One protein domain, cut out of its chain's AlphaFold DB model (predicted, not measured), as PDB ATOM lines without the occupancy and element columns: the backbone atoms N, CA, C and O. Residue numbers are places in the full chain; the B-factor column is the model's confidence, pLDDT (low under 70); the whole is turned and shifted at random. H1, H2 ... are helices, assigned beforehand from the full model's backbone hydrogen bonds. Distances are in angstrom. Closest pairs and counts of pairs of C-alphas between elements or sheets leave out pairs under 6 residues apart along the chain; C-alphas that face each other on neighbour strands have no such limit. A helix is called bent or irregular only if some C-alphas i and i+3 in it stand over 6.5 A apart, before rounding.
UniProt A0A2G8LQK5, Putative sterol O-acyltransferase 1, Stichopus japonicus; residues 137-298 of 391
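Overview. This is residues 137 to 298 of the 391 residues of the protein "Putative sterol O-acyltransferase 1" of Stichopus japonicus (UniProt A0A2G8LQK5). Three long helices, H2, H3 and H4, lie nearly side by side in an up-and-down bundle, each running against the one before it, with their centres in a triangle; H4 is the longest and reaches past the other two at its C-terminal end. Short H5 lies over H4 and H2 on the side away from H3, and small H1 sits at the end of the bundle where H4 begins. From the other end of H4, the long unnamed stretch of residues 255 to 278 folds back to H5. The printed part has 162 residues with five named helices, H1 to H5 in chain order, and no named strand; its class is all helix. It is loose, with a radius of gyration of the C-alphas of 19.8 A, and flat, spanning 72 by 41 by 20 A.

Along the chain. H4, residues 215 to 254, is 57.2 A long, from C-alpha 215 at (21.517, -33.727, 33.072) to C-alpha 254 at (18.427, -24.468, -23.240), with a kink of 27 degrees near residue 239. H2, residues 146 to 173, is 39.6 A long. H3, residues 186 to 210, is 35.7 A long and has a kink of 25 degrees near residue 204; it is only just irregular, with C-alphas 201 and 204 6.9 A apart. H5, residues 279 to 287, measures 12.9 A. H1, residues 137 to 142, measures 8.4 A and begins with C-alpha 137 at (17.200, -44.393, 41.691).

Arrangement. H4 is the hub, touching the four other helices. H2 touches it at a shallow tilt of 9 degrees, the same way, the closest C-alphas being those of Ala 172 and Ala 243, 5.5 A apart. H3 and H4 form a hairpin at a shallow tilt of 8 degrees, opposite ways; residues 197 to 208 of H3 touch residues 218 to 229 of H4, closest at Val 208 and Ser 218, C-alphas 6.1 A apart. H2 and H3, also a hairpin, only just touch, with 3 pairs of C-alphas within 8 A, the closest those of Trp 171 and Trp 189 at 7.2 A. H5 and H4, a hairpin too, only just touch, with 3 such pairs, the closest those of Lys 231 and Leu 286 at 6.9 A. H1 only just touches H4, with 3 pairs, closest at Thr 142 and Leu 216, C-alphas 5.6 A apart. H1 is apart from H2, H3 and H5. Every O i to N i+4 pair is within hydrogen-bond range in H1; the counts are 22 of 24 in H2, 19 of 21 in H3, 34 of 36 in H4 and 4 of 5 in H5.

Size, cuts and confidence. The C-alphas farthest apart, those of Glu 137 and Gly 256, are 72.2 A from each other. The printed part has no cut. The links H2 to H3 and H4 to H5 are long, with 12 and 24 residues. Mean pLDDT of the printed part is 82.4; residues 175 to 183 and 258 to 274 are under 70.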
ATOM      1  N   GLU A 137      17.924 -45.652  41.545       70.38
ATOM      2  CA  GLU A 137      17.200 -44.393  41.691       70.38
ATOM      3  C   GLU A 137      17.982 -43.170  41.195       70.38
ATOM      4  O   GLU A 137      17.422 -42.395  40.432       70.38
ATOM      5  N   LEU A 138      19.276 -43.019  41.512       73.31
ATOM      6  CA  LEU A 138      20.081 -41.913  40.978       73.31
ATOM      7  C   LEU A 138      20.278 -42.054  39.456       73.31
ATOM      8  O   LEU A 138      20.226 -41.066  38.723       73.31
ATOM      9  N   ALA A 139      20.445 -43.279  38.948       74.94
ATOM     10  CA  ALA A 139      20.522 -43.537  37.507       74.94
ATOM     11  C   ALA A 139      19.182 -43.242  36.803       74.94
ATOM     12  O   ALA A 139      19.147 -42.599  35.756       74.94
ATOM     13  N   PHE A 140      18.058 -43.648  37.393       79.50
ATOM     14  CA  PHE A 140      16.721 -43.390  36.861       79.50
ATOM     15  C   PHE A 140      16.333 -41.917  36.973       79.50
ATOM     16  O   PHE A 140      15.671 -41.391  36.081       79.50
ATOM     17  N   TRP A 141      16.789 -41.233  38.020       81.50
ATOM     18  CA  TRP A 141      16.629 -39.797  38.193       81.50
ATOM     19  C   TRP A 141      17.449 -39.018  37.156       81.50
ATOM     20  O   TRP A 141      16.904 -38.138  36.490       81.50
ATOM     21  N   THR A 142      18.714 -39.392  36.924       82.06
ATOM     22  CA  THR A 142      19.574 -38.730  35.921       82.06
ATOM     23  C   THR A 142      19.125 -38.967  34.476       82.06
ATOM     24  O   THR A 142      19.331 -38.086  33.643       82.06
ATOM     25  N   ILE A 143      18.487 -40.104  34.171       83.19
ATOM     26  CA  ILE A 143      17.880 -40.421  32.858       83.19
ATOM     27  C   ILE A 143      16.421 -39.934  32.759       83.19
ATOM     28  O   ILE A 143      15.805 -40.025  31.699       83.19
ATOM     29  N   GLY A 144      15.833 -39.440  33.849       85.06
ATOM     30  CA  GLY A 144      14.396 -39.202  33.974       85.06
ATOM     31  C   GLY A 144      13.749 -38.465  32.792       85.06
ATOM     32  O   GLY A 144      14.397 -37.755  32.018       85.06
ATOM     33  N   LYS A 145      12.423 -38.619  32.669       88.88
ATOM     34  CA  LYS A 145      11.603 -38.047  31.581       88.88
ATOM     35  C   LYS A 145      11.923 -38.610  30.180       88.88
ATOM     36  O   LYS A 145      11.762 -37.918  29.177       88.88
ATOM     37  N   VAL A 146      12.275 -39.898  30.090       90.25
ATOM     38  CA  VAL A 146      12.523 -40.619  28.819       90.25
ATOM     39  C   VAL A 146      11.443 -40.398  27.743       90.25
ATOM     40  O   VAL A 146      11.817 -40.181  26.590       90.25
ATOM     41  N   PRO A 147      10.126 -40.379  28.050       93.44
ATOM     42  CA  PRO A 147       9.111 -40.121  27.025       93.44
ATOM     43  C   PRO A 147       9.259 -38.751  26.349       93.44
ATOM     44  O   PRO A 147       9.091 -38.652  25.136       93.44
ATOM     45  N   LEU A 148       9.629 -37.709  27.104       93.38
ATOM     46  CA  LEU A 148       9.872 -36.372  26.552       93.38
ATOM     47  C   LEU A 148      11.126 -36.352  25.675       93.38
ATOM     48  O   LEU A 148      11.114 -35.719  24.623       93.38
ATOM     49  N   VAL A 149      12.174 -37.084  26.069       94.50
ATOM     50  CA  VAL A 149      13.405 -37.240  25.275       94.50
ATOM     51  C   VAL A 149      13.111 -37.916  23.936       94.50
ATOM     52  O   VAL A 149      13.562 -37.444  22.895       94.50
ATOM     53  N   LEU A 150      12.322 -38.992  23.937       94.56
ATOM     54  CA  LEU A 150      11.915 -39.669  22.704       94.56
ATOM     55  C   LEU A 150      11.018 -38.783  21.835       94.56
ATOM     56  O   LEU A 150      11.170 -38.771  20.617       94.56
ATOM     57  N   TYR A 151      10.121 -38.012  22.451       95.56
ATOM     58  CA  TYR A 151       9.256 -37.073  21.742       95.56
ATOM     59  C   TYR A 151      10.062 -36.012  20.982       95.56
ATOM     60  O   TYR A 151       9.908 -35.894  19.764       95.56
ATOM     61  N   ILE A 152      10.973 -35.302  21.658       95.69
ATOM     62  CA  ILE A 152      11.819 -34.305  20.985       95.69
ATOM     63  C   ILE A 152      12.750 -34.953  19.961       95.69
ATOM     64  O   ILE A 152      12.960 -34.405  18.882       95.69
ATOM     65  N   TRP A 153      13.280 -36.143  20.252       95.31
ATOM     66  CA  TRP A 153      14.109 -36.883  19.307       95.31
ATOM     67  C   TRP A 153      13.359 -37.180  18.004       95.31
ATOM     68  O   TRP A 153      13.878 -36.902  16.922       95.31
ATOM     69  N   CYS A 154      12.113 -37.655  18.093       95.62
ATOM     70  CA  CYS A 154      11.259 -37.889  16.930       95.62
ATOM     71  C   CYS A 154      11.005 -36.600  16.141       95.62
ATOM     72  O   CYS A 154      11.058 -36.621  14.913       95.62
ATOM     73  N   GLN A 155      10.773 -35.473  16.819       95.38
ATOM     74  CA  GLN A 155      10.587 -34.177  16.158       95.38
ATOM     75  C   GLN A 155      11.855 -33.701  15.444       95.38
ATOM     76  O   GLN A 155      11.785 -33.266  14.296       95.38
ATOM     77  N   MET A 156      13.018 -33.817  16.090       95.25
ATOM     78  CA  MET A 156      14.301 -33.460  15.484       95.25
ATOM     79  C   MET A 156      14.606 -34.331  14.264       95.25
ATOM     80  O   MET A 156      15.037 -33.821  13.229       95.25
ATOM     81  N   MET A 157      14.348 -35.638  14.374       94.25
ATOM     82  CA  MET A 157      14.513 -36.588  13.278       94.25
ATOM     83  C   MET A 157      13.578 -36.248  12.116       94.25
ATOM     84  O   MET A 157      14.034 -36.139  10.982       94.25
ATOM     85  N   LEU A 158      12.297 -35.998  12.403       94.00
ATOM     86  CA  LEU A 158      11.300 -35.618  11.404       94.00
ATOM     87  C   LEU A 158      11.670 -34.311  10.696       94.00
ATOM     88  O   LEU A 158      11.531 -34.215   9.481       94.00
ATOM     89  N   TRP A 159      12.172 -33.313  11.425       93.69
ATOM     90  CA  TRP A 159      12.650 -32.066  10.830       93.69
ATOM     91  C   TRP A 159      13.834 -32.303   9.883       93.69
ATOM     92  O   TRP A 159      13.826 -31.826   8.745       93.69
ATOM     93  N   ALA A 160      14.827 -33.087  10.317       92.25
ATOM     94  CA  ALA A 160      15.991 -33.422   9.500       92.25
ATOM     95  C   ALA A 160      15.609 -34.228   8.242       92.25
ATOM     96  O   ALA A 160      16.141 -33.973   7.163       92.25
ATOM     97  N   THR A 161      14.663 -35.167   8.340       90.88
ATOM     98  CA  THR A 161      14.251 -35.998   7.197       90.88
ATOM     99  C   THR A 161      13.240 -35.329   6.283       90.88
ATOM    100  O   THR A 161      13.370 -35.442   5.074       90.88
ATOM    101  N   ALA A 162      12.212 -34.675   6.821       88.00
ATOM    102  CA  ALA A 162      11.111 -34.145   6.025       88.00
ATOM    103  C   ALA A 162      11.371 -32.695   5.619       88.00
ATOM    104  O   ALA A 162      11.388 -32.395   4.428       88.00
ATOM    105  N   ALA A 163      11.612 -31.796   6.577       87.44
ATOM    106  CA  ALA A 163      11.728 -30.369   6.284       87.44
ATOM    107  C   ALA A 163      13.015 -30.053   5.507       87.44
ATOM    108  O   ALA A 163      12.963 -29.431   4.443       87.44
ATOM    109  N   PHE A 164      14.165 -30.525   5.992       90.62
ATOM    110  CA  PHE A 164      15.455 -30.230   5.368       90.62
ATOM    111  C   PHE A 164      15.608 -30.893   3.988       90.62
ATOM    112  O   PHE A 164      15.884 -30.197   3.010       90.62
ATOM    113  N   PHE A 165      15.366 -32.205   3.872       90.12
ATOM    114  CA  PHE A 165      15.496 -32.902   2.586       90.12
ATOM    115  C   PHE A 165      14.499 -32.390   1.539       90.12
ATOM    116  O   PHE A 165      14.896 -32.161   0.400       90.12
ATOM    117  N   SER A 166      13.231 -32.153   1.905       86.81
ATOM    118  CA  SER A 166      12.237 -31.652   0.942       86.81
ATOM    119  C   SER A 166      12.607 -30.263   0.430       86.81
ATOM    120  O   SER A 166      12.555 -30.029  -0.774       86.81
ATOM    121  N   THR A 167      13.050 -29.362   1.315       86.94
ATOM    122  CA  THR A 167      13.501 -28.012   0.930       86.94
ATOM    123  C   THR A 167      14.665 -28.082  -0.059       86.94
ATOM    124  O   THR A 167      14.652 -27.393  -1.079       86.94
ATOM    125  N   LEU A 168      15.648 -28.952   0.197       87.38
ATOM    126  CA  LEU A 168      16.778 -29.143  -0.713       87.38
ATOM    127  C   LEU A 168      16.385 -29.803  -2.028       87.38
ATOM    128  O   LEU A 168      16.866 -29.379  -3.073       87.38
ATOM    129  N   SER A 169      15.512 -30.807  -1.990       86.25
ATOM    130  CA  SER A 169      15.050 -31.502  -3.188       86.25
ATOM    131  C   SER A 169      14.256 -30.564  -4.099       86.25
ATOM    132  O   SER A 169      14.522 -30.511  -5.301       86.25
ATOM    133  N   ILE A 170      13.354 -29.751  -3.531       86.44
ATOM    134  CA  ILE A 170      12.606 -28.731  -4.278       86.44
ATOM    135  C   ILE A 170      13.572 -27.710  -4.881       86.44
ATOM    136  O   ILE A 170      13.499 -27.435  -6.077       86.44
ATOM    137  N   TRP A 171      14.512 -27.180  -4.092       86.88
ATOM    138  CA  TRP A 171      15.504 -26.240  -4.609       86.88
ATOM    139  C   TRP A 171      16.359 -26.856  -5.722       86.88
ATOM    140  O   TRP A 171      16.614 -26.183  -6.719       86.88
ATOM    141  N   ALA A 172      16.800 -28.108  -5.582       82.56
ATOM    142  CA  ALA A 172      17.663 -28.779  -6.550       82.56
ATOM    143  C   ALA A 172      16.974 -28.969  -7.910       82.56
ATOM    144  O   ALA A 172      17.597 -28.705  -8.936       82.56
ATOM    145  N   HIS A 173      15.691 -29.346  -7.913       78.81
ATOM    146  CA  HIS A 173      14.903 -29.544  -9.135       78.81
ATOM    147  C   HIS A 173      14.345 -28.246  -9.722       78.81
ATOM    148  O   HIS A 173      14.047 -28.199 -10.914       78.81
ATOM    149  N   HIS A 174      14.199 -27.184  -8.922       75.94
ATOM    150  CA  HIS A 174      13.701 -25.912  -9.430       75.94
ATOM    151  C   HIS A 174      14.704 -25.313 -10.435       75.94
ATOM    152  O   HIS A 174      15.845 -25.002 -10.048       75.94
ATOM    153  N   PRO A 175      14.307 -25.096 -11.706       65.19
ATOM    154  CA  PRO A 175      15.183 -24.507 -12.705       65.19
ATOM    155  C   PRO A 175      15.637 -23.119 -12.251       65.19
ATOM    156  O   PRO A 175      14.840 -22.319 -11.758       65.19
ATOM    157  N   SER A 176      16.917 -22.809 -12.453       60.16
ATOM    158  CA  SER A 176      17.465 -21.458 -12.248       60.16
ATOM    159  C   SER A 176      17.009 -20.467 -13.333       60.16
ATOM    160  O   SER A 176      17.471 -19.326 -13.350       60.16
ATOM    161  N   SER A 177      16.161 -20.909 -14.269       52.28
ATOM    162  CA  SER A 177      15.905 -20.207 -15.520       52.28
ATOM    163  C   SER A 177      15.147 -18.899 -15.312       52.28
ATOM    164  O   SER A 177      14.115 -18.802 -14.645       52.28
ATOM    165  N   THR A 178      15.695 -17.872 -15.944       51.50
ATOM    166  CA  THR A 178      15.329 -16.460 -15.916       51.50
ATOM    167  C   THR A 178      13.996 -16.153 -16.615       51.50
ATOM    168  O   THR A 178      13.697 -14.987 -16.862       51.50
ATOM    169  N   VAL A 179      13.141 -17.142 -16.882       48.66
ATOM    170  CA  VAL A 179      11.870 -16.994 -17.614       48.66
ATOM    171  C   VAL A 179      10.765 -17.827 -16.949       48.66
ATOM    172  O   VAL A 179      10.660 -19.029 -17.148       48.66
ATOM    173  N   GLY A 180       9.951 -17.174 -16.113       52.72
ATOM    174  CA  GLY A 180       8.794 -17.762 -15.424       52.72
ATOM    175  C   GLY A 180       8.190 -16.805 -14.375       52.72
ATOM    176  O   GLY A 180       8.924 -15.957 -13.861       52.72
ATOM    177  N   PRO A 181       6.880 -16.891 -14.057       53.34
ATOM    178  CA  PRO A 181       6.202 -15.986 -13.115       53.34
ATOM    179  C   PRO A 181       6.439 -16.305 -11.624       53.34
ATOM    180  O   PRO A 181       6.234 -15.438 -10.781       53.34
ATOM    181  N   TRP A 182       6.930 -17.502 -11.285       57.03
ATOM    182  CA  TRP A 182       7.215 -17.931  -9.906       57.03
ATOM    183  C   TRP A 182       8.727 -18.060  -9.677       57.03
ATOM    184  O   TRP A 182       9.271 -19.156  -9.574       57.03
ATOM    185  N   LYS A 183       9.442 -16.929  -9.655       64.38
ATOM    186  CA  LYS A 183      10.894 -16.902  -9.414       64.38
ATOM    187  C   LYS A 183      11.191 -16.666  -7.942       64.38
ATOM    188  O   LYS A 183      11.093 -15.540  -7.461       64.38
ATOM    189  N   ILE A 184      11.625 -17.708  -7.244       71.44
ATOM    190  CA  ILE A 184      12.245 -17.555  -5.927       71.44
ATOM    191  C   ILE A 184      13.756 -17.397  -6.151       71.44
ATOM    192  O   ILE A 184      14.379 -18.319  -6.685       71.44
ATOM    193  N   PRO A 185      14.376 -16.257  -5.791       79.12
ATOM    194  CA  PRO A 185      15.812 -16.078  -5.969       79.12
ATOM    195  C   PRO A 185      16.583 -17.091  -5.112       79.12
ATOM    196  O   PRO A 185      16.157 -17.424  -4.007       79.12
ATOM    197  N   ASN A 186      17.762 -17.534  -5.566       80.81
ATOM    198  CA  ASN A 186      18.637 -18.420  -4.774       80.81
ATOM    199  C   ASN A 186      18.936 -17.848  -3.376       80.81
ATOM    200  O   ASN A 186      19.094 -18.597  -2.416       80.81
ATOM    201  N   VAL A 187      18.942 -16.517  -3.253       84.44
ATOM    202  CA  VAL A 187      19.059 -15.801  -1.977       84.44
ATOM    203  C   VAL A 187      17.919 -16.163  -1.022       84.44
ATOM    204  O   VAL A 187      18.180 -16.424   0.143       84.44
ATOM    205  N   ALA A 188      16.671 -16.242  -1.487       87.00
ATOM    206  CA  ALA A 188      15.538 -16.587  -0.629       87.00
ATOM    207  C   ALA A 188      15.622 -18.034  -0.114       87.00
ATOM    208  O   ALA A 188      15.352 -18.276   1.060       87.00
ATOM    209  N   TRP A 189      16.085 -18.980  -0.941       86.06
ATOM    210  CA  TRP A 189      16.364 -20.353  -0.500       86.06
ATOM    211  C   TRP A 189      17.486 -20.418   0.539       86.06
ATOM    212  O   TRP A 189      17.379 -21.152   1.521       86.06
ATOM    213  N   LEU A 190      18.537 -19.613   0.360       87.31
ATOM    214  CA  LEU A 190      19.621 -19.494   1.330       87.31
ATOM    215  C   LEU A 190      19.124 -18.916   2.664       87.31
ATOM    216  O   LEU A 190      19.446 -19.465   3.714       87.31
ATOM    217  N   VAL A 191      18.316 -17.848   2.634       90.75
ATOM    218  CA  VAL A 191      17.724 -17.259   3.846       90.75
ATOM    219  C   VAL A 191      16.823 -18.267   4.555       90.75
ATOM    220  O   VAL A 191      16.946 -18.428   5.767       90.75
ATOM    221  N   LEU A 192      15.974 -18.992   3.819       89.88
ATOM    222  CA  LEU A 192      15.114 -20.036   4.382       89.88
ATOM    223  C   LEU A 192      15.934 -21.143   5.055       89.88
ATOM    224  O   LEU A 192      15.615 -21.561   6.167       89.88
ATOM    225  N   TYR A 193      17.017 -21.588   4.415       88.31
ATOM    226  CA  TYR A 193      17.921 -22.580   4.987       88.31
ATOM    227  C   TYR A 193      18.600 -22.073   6.268       88.31
ATOM    228  O   TYR A 193      18.580 -22.766   7.284       88.31
ATOM    229  N   ILE A 194      19.161 -20.858   6.248       91.38
ATOM    230  CA  ILE A 194      19.815 -20.257   7.421       91.38
ATOM    231  C   ILE A 194      18.811 -20.109   8.568       91.38
ATOM    232  O   ILE A 194      19.109 -20.509   9.692       91.38
ATOM    233  N   ALA A 195      17.609 -19.604   8.287       93.00
ATOM    234  CA  ALA A 195      16.540 -19.492   9.272       93.00
ATOM    235  C   ALA A 195      16.150 -20.863   9.850       93.00
ATOM    236  O   ALA A 195      16.006 -20.994  11.063       93.00
ATOM    237  N   GLY A 196      16.048 -21.900   9.012       91.50
ATOM    238  CA  GLY A 196      15.752 -23.267   9.445       91.50
ATOM    239  C   GLY A 196      16.841 -23.875  10.334       91.50
ATOM    240  O   GLY A 196      16.525 -24.514  11.338       91.50
ATOM    241  N   VAL A 197      18.120 -23.650  10.018       91.38
ATOM    242  CA  VAL A 197      19.245 -24.096  10.859       91.38
ATOM    243  C   VAL A 197      19.275 -23.342  12.187       91.38
ATOM    244  O   VAL A 197      19.472 -23.969  13.224       91.38
ATOM    245  N   LEU A 198      19.043 -22.026  12.184       93.25
ATOM    246  CA  LEU A 198      18.966 -21.227  13.411       93.25
ATOM    247  C   LEU A 198      17.795 -21.664  14.298       93.25
ATOM    248  O   LEU A 198      17.976 -21.849  15.500       93.25
ATOM    249  N   ALA A 199      16.622 -21.905  13.710       93.31
ATOM    250  CA  ALA A 199      15.476 -22.452  14.430       93.31
ATOM    251  C   ALA A 199      15.809 -23.819  15.047       93.31
ATOM    252  O   ALA A 199      15.547 -24.041  16.227       93.31
ATOM    253  N   PHE A 200      16.466 -24.706  14.292       93.81
ATOM    254  CA  PHE A 200      16.906 -26.013  14.787       93.81
ATOM    255  C   PHE A 200      18.010 -25.923  15.851       93.81
ATOM    256  O   PHE A 200      18.129 -26.815  16.688       93.81
ATOM    257  N   LEU A 201      18.821 -24.862  15.848       94.31
ATOM    258  CA  LEU A 201      19.837 -24.616  16.872       94.31
ATOM    259  C   LEU A 201      19.209 -24.149  18.195       94.31
ATOM    260  O   LEU A 201      19.653 -24.568  19.260       94.31
ATOM    261  N   ILE A 202      18.171 -23.312  18.128       94.94
ATOM    262  CA  ILE A 202      17.522 -22.707  19.301       94.94
ATOM    263  C   ILE A 202      16.469 -23.640  19.915       94.94
ATOM    264  O   ILE A 202      16.341 -23.705  21.137       94.94
ATOM    265  N   TYR A 203      15.725 -24.381  19.091       94.94
ATOM    266  CA  TYR A 203      14.558 -25.143  19.539       94.94
ATOM    267  C   TYR A 203      14.873 -26.230  20.593       94.94
ATOM    268  O   TYR A 203      14.267 -26.182  21.668       94.94
ATOM    269  N   PRO A 204      15.822 -27.170  20.382       95.56
ATOM    270  CA  PRO A 204      16.101 -28.213  21.370       95.56
ATOM    271  C   PRO A 204      16.637 -27.704  22.719       95.56
ATOM    272  O   PRO A 204      16.139 -28.172  23.742       95.56
ATOM    273  N   PRO A 205      17.565 -26.726  22.781       95.44
ATOM    274  CA  PRO A 205      17.978 -26.129  24.051       95.44
ATOM    275  C   PRO A 205      16.830 -25.460  24.812       95.44
ATOM    276  O   PRO A 205      16.713 -25.643  26.021       95.44
ATOM    277  N   VAL A 206      15.952 -24.725  24.119       96.06
ATOM    278  CA  VAL A 206      14.781 -24.098  24.757       96.06
ATOM    279  C   VAL A 206      13.834 -25.160  25.316       96.06
ATOM    280  O   VAL A 206      13.357 -25.012  26.437       96.06
ATOM    281  N   PHE A 207      13.604 -26.256  24.589       95.62
ATOM    282  CA  PHE A 207      12.786 -27.374  25.068       95.62
ATOM    283  C   PHE A 207      13.387 -28.051  26.309       95.62
ATOM    284  O   PHE A 207      12.665 -28.361  27.255       95.62
ATOM    285  N   VAL A 208      14.709 -28.255  26.319       95.19
ATOM    286  CA  VAL A 208      15.450 -28.825  27.454       95.19
ATOM    287  C   VAL A 208      15.272 -27.980  28.718       95.19
ATOM    288  O   VAL A 208      15.004 -28.540  29.780       95.19
ATOM    289  N   ILE A 209      15.384 -26.654  28.589       95.00
ATOM    290  CA  ILE A 209      15.214 -25.708  29.700       95.00
ATOM    291  C   ILE A 209      13.748 -25.649  30.136       95.00
ATOM    292  O   ILE A 209      13.461 -25.736  31.321       95.00
ATOM    293  N   TYR A 210      12.805 -25.554  29.196       95.69
ATOM    294  CA  TYR A 210      11.378 -25.437  29.513       95.69
ATOM    295  C   TYR A 210      10.821 -26.662  30.252       95.69
ATOM    296  O   TYR A 210       9.955 -26.531  31.113       95.69
ATOM    297  N   HIS A 211      11.305 -27.861  29.918       93.19
ATOM    298  CA  HIS A 211      10.863 -29.102  30.548       93.19
ATOM    299  C   HIS A 211      11.750 -29.565  31.707       93.19
ATOM    300  O   HIS A 211      11.504 -30.664  32.218       93.19
ATOM    301  N   ASP A 212      12.753 -28.780  32.118       92.81
ATOM    302  CA  ASP A 212      13.727 -29.119  33.163       92.81
ATOM    303  C   ASP A 212      14.232 -30.564  33.023       92.81
ATOM    304  O   ASP A 212      14.013 -31.423  33.893       92.81
ATOM    305  N   LEU A 213      14.795 -30.891  31.855       91.31
ATOM    306  CA  LEU A 213      15.294 -32.240  31.602       91.31
ATOM    307  C   LEU A 213      16.528 -32.534  32.482       91.31
ATOM    308  O   LEU A 213      17.434 -31.699  32.576       91.31
ATOM    309  N   PRO A 214      16.608 -33.731  33.097       91.69
ATOM    310  CA  PRO A 214      17.782 -34.159  33.853       91.69
ATOM    311  C   PRO A 214      19.070 -34.098  33.029       91.69
ATOM    312  O   PRO A 214      19.041 -34.192  31.802       91.69
ATOM    313  N   VAL A 215      20.213 -33.988  33.708       89.50
ATOM    314  CA  VAL A 215      21.517 -33.727  33.072       89.50
ATOM    315  C   VAL A 215      21.831 -34.712  31.942       89.50
ATOM    316  O   VAL A 215      22.165 -34.279  30.841       89.50
ATOM    317  N   LEU A 216      21.681 -36.022  32.170       89.38
ATOM    318  CA  LEU A 216      22.046 -37.029  31.169       89.38
ATOM    319  C   LEU A 216      21.078 -37.024  29.976       89.38
ATOM    320  O   LEU A 216      21.518 -37.065  28.828       89.38
ATOM    321  N   SER A 217      19.775 -36.895  30.237       91.81
ATOM    322  CA  SER A 217      18.742 -36.727  29.207       91.81
ATOM    323  C   SER A 217      19.004 -35.501  28.327       91.81
ATOM    324  O   SER A 217      18.958 -35.590  27.100       91.81
ATOM    325  N   SER A 218      19.353 -34.376  28.948       93.56
ATOM    326  CA  SER A 218      19.716 -33.132  28.268       93.56
ATOM    327  C   SER A 218      20.961 -33.302  27.400       93.56
ATOM    328  O   SER A 218      20.954 -32.911  26.233       93.56
ATOM    329  N   SER A 219      22.013 -33.947  27.919       92.56
ATOM    330  CA  SER A 219      23.219 -34.243  27.138       92.56
ATOM    331  C   SER A 219      22.913 -35.097  25.907       92.56
ATOM    332  O   SER A 219      23.411 -34.787  24.829       92.56
ATOM    333  N   ILE A 220      22.065 -36.125  26.026       92.81
ATOM    334  CA  ILE A 220      21.683 -36.988  24.895       92.81
ATOM    335  C   ILE A 220      20.983 -36.177  23.795       92.81
ATOM    336  O   ILE A 220      21.360 -36.282  22.627       92.81
ATOM    337  N   VAL A 221      20.001 -35.344  24.156       95.19
ATOM    338  CA  VAL A 221      19.258 -34.509  23.193       95.19
ATOM    339  C   VAL A 221      20.192 -33.533  22.475       95.19
ATOM    340  O   VAL A 221      20.150 -33.435  21.250       95.19
ATOM    341  N   LEU A 222      21.071 -32.847  23.211       95.50
ATOM    342  CA  LEU A 222      21.997 -31.863  22.638       95.50
ATOM    343  C   LEU A 222      23.099 -32.515  21.787       95.50
ATOM    344  O   LEU A 222      23.442 -32.006  20.720       95.50
ATOM    345  N   MET A 223      23.631 -33.668  22.202       94.56
ATOM    346  CA  MET A 223      24.585 -34.426  21.384       94.56
ATOM    347  C   MET A 223      23.944 -34.888  20.073       94.56
ATOM    348  O   MET A 223      24.566 -34.796  19.012       94.56
ATOM    349  N   GLU A 224      22.689 -35.340  20.126       94.12
ATOM    350  CA  GLU A 224      21.946 -35.731  18.932       94.12
ATOM    351  C   GLU A 224      21.673 -34.536  18.012       94.12
ATOM    352  O   GLU A 224      21.852 -34.637  16.796       94.12
ATOM    353  N   GLN A 225      21.309 -33.383  18.577       95.38
ATOM    354  CA  GLN A 225      21.140 -32.136  17.834       95.38
ATOM    355  C   GLN A 225      22.415 -31.780  17.057       95.38
ATOM    356  O   GLN A 225      22.363 -31.561  15.844       95.38
ATOM    357  N   VAL A 226      23.574 -31.772  17.726       95.19
ATOM    358  CA  VAL A 226      24.870 -31.479  17.091       95.19
ATOM    359  C   VAL A 226      25.181 -32.504  15.997       95.19
ATOM    360  O   VAL A 226      25.593 -32.127  14.896       95.19
ATOM    361  N   ARG A 227      24.917 -33.796  16.243       94.88
ATOM    362  CA  ARG A 227      25.078 -34.858  15.239       94.88
ATOM    363  C   ARG A 227      24.243 -34.586  13.986       94.88
ATOM    364  O   ARG A 227      24.763 -34.693  12.876       94.88
ATOM    365  N   LEU A 228      22.965 -34.244  14.146       94.94
ATOM    366  CA  LEU A 228      22.059 -33.966  13.031       94.94
ATOM    367  C   LEU A 228      22.494 -32.724  12.243       94.94
ATOM    368  O   LEU A 228      22.524 -32.779  11.016       94.94
ATOM    369  N   ILE A 229      22.920 -31.649  12.917       94.00
ATOM    370  CA  ILE A 229      23.447 -30.436  12.262       94.00
ATOM    371  C   ILE A 229      24.664 -30.767  11.395       94.00
ATOM    372  O   ILE A 229      24.707 -30.388  10.221       94.00
ATOM    373  N   MET A 230      25.629 -31.515  11.936       94.38
ATOM    374  CA  MET A 230      26.822 -31.912  11.184       94.38
ATOM    375  C   MET A 230      26.462 -32.744   9.951       94.38
ATOM    376  O   MET A 230      27.017 -32.518   8.876       94.38
ATOM    377  N   LYS A 231      25.504 -33.671  10.074       94.12
ATOM    378  CA  LYS A 231      25.042 -34.490   8.947       94.12
ATOM    379  C   LYS A 231      24.325 -33.668   7.882       94.12
ATOM    380  O   LYS A 231      24.643 -33.804   6.704       94.12
ATOM    381  N   MET A 232      23.409 -32.785   8.276       92.62
ATOM    382  CA  MET A 232      22.729 -31.881   7.344       92.62
ATOM    383  C   MET A 232      23.744 -31.020   6.582       92.62
ATOM    384  O   MET A 232      23.701 -30.955   5.354       92.62
ATOM    385  N   HIS A 233      24.724 -30.443   7.282       91.81
ATOM    386  CA  HIS A 233      25.772 -29.643   6.651       91.81
ATOM    387  C   HIS A 233      26.659 -30.462   5.698       91.81
ATOM    388  O   HIS A 233      26.960 -30.013   4.591       91.81
ATOM    389  N   ALA A 234      27.059 -31.672   6.097       91.00
ATOM    390  CA  ALA A 234      27.868 -32.553   5.262       91.00
ATOM    391  C   ALA A 234      27.140 -32.971   3.977       91.00
ATOM    392  O   ALA A 234      27.742 -32.953   2.904       91.00
ATOM    393  N   PHE A 235      25.848 -33.295   4.075       91.12
ATOM    394  CA  PHE A 235      25.011 -33.593   2.915       91.12
ATOM    395  C   PHE A 235      24.893 -32.379   1.992       91.12
ATOM    396  O   PHE A 235      25.167 -32.474   0.796       91.12
ATOM    397  N   LEU A 236      24.582 -31.210   2.558       89.94
ATOM    398  CA  LEU A 236      24.451 -29.965   1.808       89.94
ATOM    399  C   LEU A 236      25.721 -29.629   1.016       89.94
ATOM    400  O   LEU A 236      25.639 -29.266  -0.156       89.94
ATOM    401  N   ARG A 237      26.899 -29.785   1.633       88.06
ATOM    402  CA  ARG A 237      28.191 -29.515   0.983       88.06
ATOM    403  C   ARG A 237      28.396 -30.369  -0.275       88.06
ATOM    404  O   ARG A 237      29.039 -29.907  -1.211       88.06
ATOM    405  N   VAL A 238      27.874 -31.593  -0.302       86.94
ATOM    406  CA  VAL A 238      27.982 -32.482  -1.469       86.94
ATOM    407  C   VAL A 238      26.923 -32.151  -2.523       86.94
ATOM    408  O   VAL A 238      27.227 -32.154  -3.713       86.94
ATOM    409  N   VAL A 239      25.696 -31.828  -2.104       86.50
ATOM    410  CA  VAL A 239      24.576 -31.580  -3.027       86.50
ATOM    411  C   VAL A 239      24.671 -30.221  -3.722       86.50
ATOM    412  O   VAL A 239      24.413 -30.157  -4.919       86.50
ATOM    413  N   ILE A 240      25.084 -29.146  -3.038       85.88
ATOM    414  CA  ILE A 240      25.181 -27.797  -3.638       85.88
ATOM    415  C   ILE A 240      25.999 -27.773  -4.944       85.88
ATOM    416  O   ILE A 240      25.456 -27.320  -5.954       85.88
ATOM    417  N   PRO A 241      27.272 -28.225  -4.978       85.25
ATOM    418  CA  PRO A 241      28.074 -28.153  -6.196       85.25
ATOM    419  C   PRO A 241      27.502 -29.032  -7.314       85.25
ATOM    420  O   PRO A 241      27.522 -28.620  -8.471       85.25
ATOM    421  N   ARG A 242      26.931 -30.198  -6.978       82.62
ATOM    422  CA  ARG A 242      26.283 -31.101  -7.944       82.62
ATOM    423  C   ARG A 242      25.037 -30.473  -8.566       82.62
ATOM    424  O   ARG A 242      24.940 -30.390  -9.785       82.62
ATOM    425  N   ALA A 243      24.130 -29.965  -7.736       83.75
ATOM    426  CA  ALA A 243      22.916 -29.296  -8.188       83.75
ATOM    427  C   ALA A 243      23.236 -28.026  -8.993       83.75
ATOM    428  O   ALA A 243      22.582 -27.752  -9.995       83.75
ATOM    429  N   SER A 244      24.264 -27.262  -8.603       81.25
ATOM    430  CA  SER A 244      24.705 -26.085  -9.361       81.25
ATOM    431  C   SER A 244      25.253 -26.466 -10.736       81.25
ATOM    432  O   SER A 244      24.882 -25.841 -11.724       81.25
ATOM    433  N   ALA A 245      26.103 -27.495 -10.819       80.19
ATOM    434  CA  ALA A 245      26.646 -27.982 -12.087       80.19
ATOM    435  C   ALA A 245      25.536 -28.494 -13.019       80.19
ATOM    436  O   ALA A 245      25.514 -28.142 -14.197       80.19
ATOM    437  N   TRP A 246      24.575 -29.246 -12.475       78.75
ATOM    438  CA  TRP A 246      23.402 -29.709 -13.217       78.75
ATOM    439  C   TRP A 246      22.575 -28.535 -13.762       78.75
ATOM    440  O   TRP A 246      22.268 -28.496 -14.951       78.75
ATOM    441  N   LYS A 247      22.295 -27.516 -12.936       78.81
ATOM    442  CA  LYS A 247      21.564 -26.308 -13.361       78.81
ATOM    443  C   LYS A 247      22.293 -25.521 -14.449       78.81
ATOM    444  O   LYS A 247      21.635 -25.014 -15.355       78.81
ATOM    445  N   HIS A 248      23.620 -25.407 -14.367       77.00
ATOM    446  CA  HIS A 248      24.419 -24.763 -15.414       77.00
ATOM    447  C   HIS A 248      24.326 -25.525 -16.735       77.00
ATOM    448  O   HIS A 248      24.067 -24.898 -17.755       77.00
ATOM    449  N   LYS A 249      24.449 -26.858 -16.706       73.94
ATOM    450  CA  LYS A 249      24.340 -27.700 -17.903       73.94
ATOM    451  C   LYS A 249      22.960 -27.594 -18.559       73.94
ATOM    452  O   LYS A 249      22.881 -27.328 -19.748       73.94
ATOM    453  N   VAL A 250      21.883 -27.701 -17.775       75.94
ATOM    454  CA  VAL A 250      20.504 -27.534 -18.276       75.94
ATOM    455  C   VAL A 250      20.306 -26.150 -18.899       75.94
ATOM    456  O   VAL A 250      19.670 -26.013 -19.938       75.94
ATOM    457  N   ASN A 251      20.853 -25.102 -18.281       75.12
ATOM    458  CA  ASN A 251      20.759 -23.753 -18.827       75.12
ATOM    459  C   ASN A 251      21.590 -23.580 -20.111       75.12
ATOM    460  O   ASN A 251      21.166 -22.856 -21.006       75.12
ATOM    461  N   ASP A 252      22.752 -24.218 -20.215       74.88
ATOM    462  CA  ASP A 252      23.593 -24.184 -21.414       74.88
ATOM    463  C   ASP A 252      22.933 -24.944 -22.580       74.88
ATOM    464  O   ASP A 252      22.880 -24.407 -23.686       74.88
ATOM    465  N   GLU A 253      22.302 -26.096 -22.318       73.00
ATOM    466  CA  GLU A 253      21.483 -26.839 -23.293       73.00
ATOM    467  C   GLU A 253      20.278 -26.022 -23.785       73.00
ATOM    468  O   GLU A 253      20.039 -25.932 -24.987       73.00
ATOM    469  N   ILE A 254      19.548 -25.357 -22.877       73.38
ATOM    470  CA  ILE A 254      18.427 -24.468 -23.240       73.38
ATOM    471  C   ILE A 254      18.899 -23.304 -24.125       73.38
ATOM    472  O   ILE A 254      18.171 -22.877 -25.019       73.38
ATOM    473  N   ASN A 255      20.102 -22.782 -23.879       75.12
ATOM    474  CA  ASN A 255      20.660 -21.662 -24.635       75.12
ATOM    475  C   ASN A 255      21.435 -22.099 -25.894       75.12
ATOM    476  O   ASN A 255      21.935 -21.233 -26.610       75.12
ATOM    477  N   GLY A 256      21.538 -23.405 -26.174       70.06
ATOM    478  CA  GLY A 256      22.279 -23.941 -27.321       70.06
ATOM    479  C   GLY A 256      23.785 -23.655 -27.275       70.06
ATOM    480  O   GLY A 256      24.401 -23.463 -28.321       70.06
ATOM    481  N   ILE A 257      24.368 -23.550 -26.075       71.50
ATOM    482  CA  ILE A 257      25.792 -23.262 -25.871       71.50
ATOM    483  C   ILE A 257      26.509 -24.561 -25.491       71.50
ATOM    484  O   ILE A 257      26.472 -24.977 -24.334       71.50
ATOM    485  N   ASP A 258      27.228 -25.161 -26.437       61.44
ATOM    486  CA  ASP A 258      28.073 -26.330 -26.175       61.44
ATOM    487  C   ASP A 258      29.392 -25.895 -25.516       61.44
ATOM    488  O   ASP A 258      30.382 -25.583 -26.180       61.44
ATOM    489  N   ARG A 259      29.409 -25.828 -24.181       61.72
ATOM    490  CA  ARG A 259      30.648 -25.688 -23.406       61.72
ATOM    491  C   ARG A 259      31.162 -27.060 -22.984       61.72
ATOM    492  O   ARG A 259      30.505 -27.764 -22.219       61.72
ATOM    493  N   GLU A 260      32.371 -27.401 -23.423       52.06
ATOM    494  CA  GLU A 260      33.145 -28.501 -22.847       52.06
ATOM    495  C   GLU A 260      33.494 -28.122 -21.402       52.06
ATOM    496  O   GLU A 260      34.201 -27.150 -21.132       52.06
ATOM    497  N   TRP A 261      32.879 -28.805 -20.439       55.28
ATOM    498  CA  TRP A 261      33.103 -28.533 -19.027       55.28
ATOM    499  C   TRP A 261      34.486 -29.061 -18.613       55.28
ATOM    500  O   TRP A 261      34.884 -30.150 -18.998       55.28
ATOM    501  N   GLU A 262      35.221 -28.312 -17.789       41.53
ATOM    502  CA  GLU A 262      36.533 -28.714 -17.232       41.53
ATOM    503  C   GLU A 262      36.464 -29.045 -15.721       41.53
ATOM    504  O   GLU A 262      37.459 -29.016 -14.994       41.53
ATOM    505  N   VAL A 263      35.278 -29.343 -15.179       50.16
ATOM    506  CA  VAL A 263      35.148 -29.718 -13.759       50.16
ATOM    507  C   VAL A 263      35.360 -31.221 -13.617       50.16
ATOM    508  O   VAL A 263      34.631 -31.986 -14.219       50.16
ATOM    509  N   ASN A 264      36.306 -31.657 -12.781       43.88
ATOM    510  CA  ASN A 264      36.779 -33.050 -12.639       43.88
ATOM    511  C   ASN A 264      35.775 -34.119 -12.143       43.88
ATOM    512  O   ASN A 264      36.206 -35.214 -11.803       43.88
ATOM    513  N   THR A 265      34.470 -33.858 -12.102       49.81
ATOM    514  CA  THR A 265      33.434 -34.913 -12.068       49.81
ATOM    515  C   THR A 265      32.078 -34.304 -12.398       49.81
ATOM    516  O   THR A 265      31.400 -33.781 -11.506       49.81
ATOM    517  N   PRO A 266      31.660 -34.346 -13.656       45.91
ATOM    518  CA  PRO A 266      30.295 -34.004 -14.026       45.91
ATOM    519  C   PRO A 266      29.492 -35.274 -14.097       45.91
ATOM    520  O   PRO A 266      30.074 -36.363 -14.171       45.91
ATOM    521  N   PRO A 267      28.166 -35.139 -14.015       50.00
ATOM    522  CA  PRO A 267      27.294 -36.267 -14.222       50.00
ATOM    523  C   PRO A 267      27.649 -36.912 -15.562       50.00
ATOM    524  O   PRO A 267      27.546 -36.270 -16.614       50.00
ATOM    525  N   LYS A 268      28.161 -38.144 -15.505       45.66
ATOM    526  CA  LYS A 268      28.645 -38.869 -16.684       45.66
ATOM    527  C   LYS A 268      27.459 -39.159 -17.609       45.66
ATOM    528  O   LYS A 268      27.662 -39.207 -18.815       45.66
ATOM    529  N   ASN A 269      26.245 -39.233 -17.041       45.84
ATOM    530  CA  ASN A 269      24.966 -39.416 -17.724       45.84
ATOM    531  C   ASN A 269      23.862 -38.561 -17.061       45.84
ATOM    532  O   ASN A 269      23.698 -38.586 -15.845       45.84
ATOM    533  N   MET A 270      23.067 -37.824 -17.849       47.91
ATOM    534  CA  MET A 270      21.988 -36.952 -17.338       47.91
ATOM    535  C   MET A 270      20.799 -37.727 -16.736       47.91
ATOM    536  O   MET A 270      20.124 -37.200 -15.856       47.91
ATOM    537  N   ASP A 271      20.591 -38.971 -17.180       46.25
ATOM    538  CA  ASP A 271      19.506 -39.853 -16.729       46.25
ATOM    539  C   ASP A 271      19.857 -40.657 -15.463       46.25
ATOM    540  O   ASP A 271      18.965 -41.116 -14.753       46.25
ATOM    541  N   GLU A 272      21.151 -40.828 -15.159       51.94
ATOM    542  CA  GLU A 272      21.617 -41.559 -13.967       51.94
ATOM    543  C   GLU A 272      21.989 -40.625 -12.805       51.94
ATOM    544  O   GLU A 272      21.931 -41.030 -11.644       51.94
ATOM    545  N   ASP A 273      22.337 -39.370 -13.096       58.66
ATOM    546  CA  ASP A 273      22.834 -38.416 -12.110       58.66
ATOM    547  C   ASP A 273      21.805 -37.300 -11.850       58.66
ATOM    548  O   ASP A 273      21.948 -36.149 -12.279       58.66
ATOM    549  N   ALA A 274      20.747 -37.649 -11.117       67.38
ATOM    550  CA  ALA A 274      19.763 -36.687 -10.627       67.38
ATOM    551  C   ALA A 274      20.429 -35.563  -9.790       67.38
ATOM    552  O   ALA A 274      21.395 -35.813  -9.058       67.38
ATOM    553  N   PRO A 275      19.906 -34.318  -9.823       71.88
ATOM    554  CA  PRO A 275      20.497 -33.186  -9.097       71.88
ATOM    555  C   PRO A 275      20.457 -33.359  -7.571       71.88
ATOM    556  O   PRO A 275      21.251 -32.743  -6.855       71.88
ATOM    557  N   CYS A 276      19.542 -34.192  -7.067       76.62
ATOM    558  CA  CYS A 276      19.437 -34.572  -5.665       76.62
ATOM    559  C   CYS A 276      19.537 -36.101  -5.540       76.62
ATOM    560  O   CYS A 276      18.862 -36.800  -6.295       76.62
ATOM    561  N   PRO A 277      20.325 -36.631  -4.588       80.62
ATOM    562  CA  PRO A 277      20.346 -38.060  -4.302       80.62
ATOM    563  C   PRO A 277      18.998 -38.585  -3.797       80.62
ATOM    564  O   PRO A 277      18.220 -37.851  -3.182       80.62
ATOM    565  N   ASP A 278      18.771 -39.887  -3.969       85.56
ATOM    566  CA  ASP A 278      17.575 -40.566  -3.470       85.56
ATOM    567  C   ASP A 278      17.374 -40.383  -1.960       85.56
ATOM    568  O   ASP A 278      18.313 -40.461  -1.156       85.56
ATOM    569  N   PHE A 279      16.107 -40.261  -1.552       88.00
ATOM    570  CA  PHE A 279      15.726 -40.186  -0.138       88.00
ATOM    571  C   PHE A 279      16.249 -41.384   0.668       88.00
ATOM    572  O   PHE A 279      16.670 -41.225   1.812       88.00
ATOM    573  N   SER A 280      16.293 -42.577   0.061       89.50
ATOM    574  CA  SER A 280      16.827 -43.784   0.704       89.50
ATOM    575  C   SER A 280      18.313 -43.648   1.061       89.50
ATOM    576  O   SER A 280      18.727 -44.073   2.141       89.50
ATOM    577  N   CYS A 281      19.121 -43.034   0.190       89.00
ATOM    578  CA  CYS A 281      20.546 -42.804   0.438       89.00
ATOM    579  C   CYS A 281      20.751 -41.792   1.570       89.00
ATOM    580  O   CYS A 281      21.587 -42.001   2.453       89.00
ATOM    581  N   TYR A 282      19.940 -40.730   1.593       90.81
ATOM    582  CA  TYR A 282      19.957 -39.745   2.672       90.81
ATOM    583  C   TYR A 282      19.530 -40.350   4.021       90.81
ATOM    584  O   TYR A 282      20.209 -40.158   5.033       90.81
ATOM    585  N   LEU A 283      18.451 -41.137   4.036       92.25
ATOM    586  CA  LEU A 283      17.964 -41.804   5.242       92.25
ATOM    587  C   LEU A 283      19.000 -42.794   5.788       92.25
ATOM    588  O   LEU A 283      19.268 -42.804   6.988       92.25
ATOM    589  N   TYR A 284      19.646 -43.572   4.912       93.19
ATOM    590  CA  TYR A 284      20.752 -44.447   5.302       93.19
ATOM    591  C   TYR A 284      21.905 -43.653   5.932       93.19
ATOM    592  O   TYR A 284      22.394 -44.008   7.007       93.19
ATOM    593  N   PHE A 285      22.313 -42.542   5.310       93.25
ATOM    594  CA  PHE A 285      23.360 -41.671   5.843       93.25
ATOM    595  C   PHE A 285      23.015 -41.119   7.231       93.25
ATOM    596  O   PHE A 285      23.901 -41.005   8.080       93.25
ATOM    597  N   LEU A 286      21.741 -40.832   7.508       92.56
ATOM    598  CA  LEU A 286      21.302 -40.308   8.798       92.56
ATOM    599  C   LEU A 286      21.561 -41.276   9.960       92.56
ATOM    600  O   LEU A 286      21.943 -40.830  11.045       92.56
ATOM    601  N   PHE A 287      21.483 -42.585   9.710       92.44
ATOM    602  CA  PHE A 287      21.776 -43.632  10.696       92.44
ATOM    603  C   PHE A 287      23.204 -44.187  10.617       92.44
ATOM    604  O   PHE A 287      23.703 -44.727  11.603       92.44
ATOM    605  N   ALA A 288      23.897 -44.031   9.486       92.25
ATOM    606  CA  ALA A 288      25.271 -44.501   9.336       92.25
ATOM    607  C   ALA A 288      26.222 -43.800  10.335       92.25
ATOM    608  O   ALA A 288      26.116 -42.585  10.531       92.25
ATOM    609  N   PRO A 289      27.186 -44.503  10.956       92.00
ATOM    610  CA  PRO A 289      28.116 -43.925  11.932       92.00
ATOM    611  C   PRO A 289      29.246 -43.121  11.253       92.00
ATOM    612  O   PRO A 289      30.427 -43.343  11.492       92.00
ATOM    613  N   THR A 290      28.889 -42.190  10.368       91.31
ATOM    614  CA  THR A 290      29.806 -41.312   9.631       91.31
ATOM    615  C   THR A 290      29.215 -39.909   9.504       91.31
ATOM    616  O   THR A 290      27.997 -39.728   9.503       91.31
ATOM    617  N   LEU A 291      30.092 -38.911   9.402       91.38
ATOM    618  CA  LEU A 291      29.738 -37.508   9.173       91.38
ATOM    619  C   LEU A 291      30.057 -37.045   7.746       91.38
ATOM    620  O   LEU A 291      29.883 -35.875   7.439       91.38
ATOM    621  N   ILE A 292      30.527 -37.938   6.874       89.38
ATOM    622  CA  ILE A 292      30.833 -37.617   5.475       89.38
ATOM    623  C   ILE A 292      29.817 -38.331   4.589       89.38
ATOM    624  O   ILE A 292      29.741 -39.563   4.612       89.38
ATOM    625  N   TYR A 293      29.058 -37.554   3.814       89.00
ATOM    626  CA  TYR A 293      28.070 -38.080   2.877       89.00
ATOM    627  C   TYR A 293      28.729 -38.656   1.613       89.00
ATOM    628  O   TYR A 293      29.602 -38.019   1.020       89.00
ATOM    629  N   GLN A 294      28.290 -39.846   1.202       84.44
ATOM    630  CA  GLN A 294      28.574 -40.471  -0.091       84.44
ATOM    631  C   GLN A 294      27.338 -41.238  -0.560       84.44
ATOM    632  O   GLN A 294      26.605 -41.780   0.264       84.44
ATOM    633  N   ASP A 295      27.132 -41.330  -1.873       81.25
ATOM    634  CA  ASP A 295      25.948 -42.005  -2.425       81.25
ATOM    635  C   ASP A 295      26.005 -43.527  -2.234       81.25
ATOM    636  O   ASP A 295      24.979 -44.182  -2.075       81.25
ATOM    637  N   LYS A 296      27.214 -44.104  -2.228       84.75
ATOM    638  CA  LYS A 296      27.438 -45.543  -2.046       84.75
ATOM    639  C   LYS A 296      28.529 -45.776  -1.009       84.75
ATOM    640  O   LYS A 296      29.683 -45.417  -1.219       84.75
ATOM    641  N   TYR A 297      28.162 -46.427   0.090       88.00
ATOM    642  CA  TYR A 297      29.094 -46.852   1.133       88.00
ATOM    643  C   TYR A 297      29.486 -48.323   0.963       88.00
ATOM    644  O   TYR A 297      28.677 -49.120   0.480       88.00
ATOM    645  N   PRO A 298      30.689 -48.731   1.407       88.19
ATOM    646  CA  PRO A 298      31.037 -50.141   1.461       88.19
ATOM    647  C   PRO A 298      30.133 -50.841   2.483       88.19
ATOM    648  O   PRO A 298      30.110 -50.493   3.668       88.19
TER     649      PRO A 298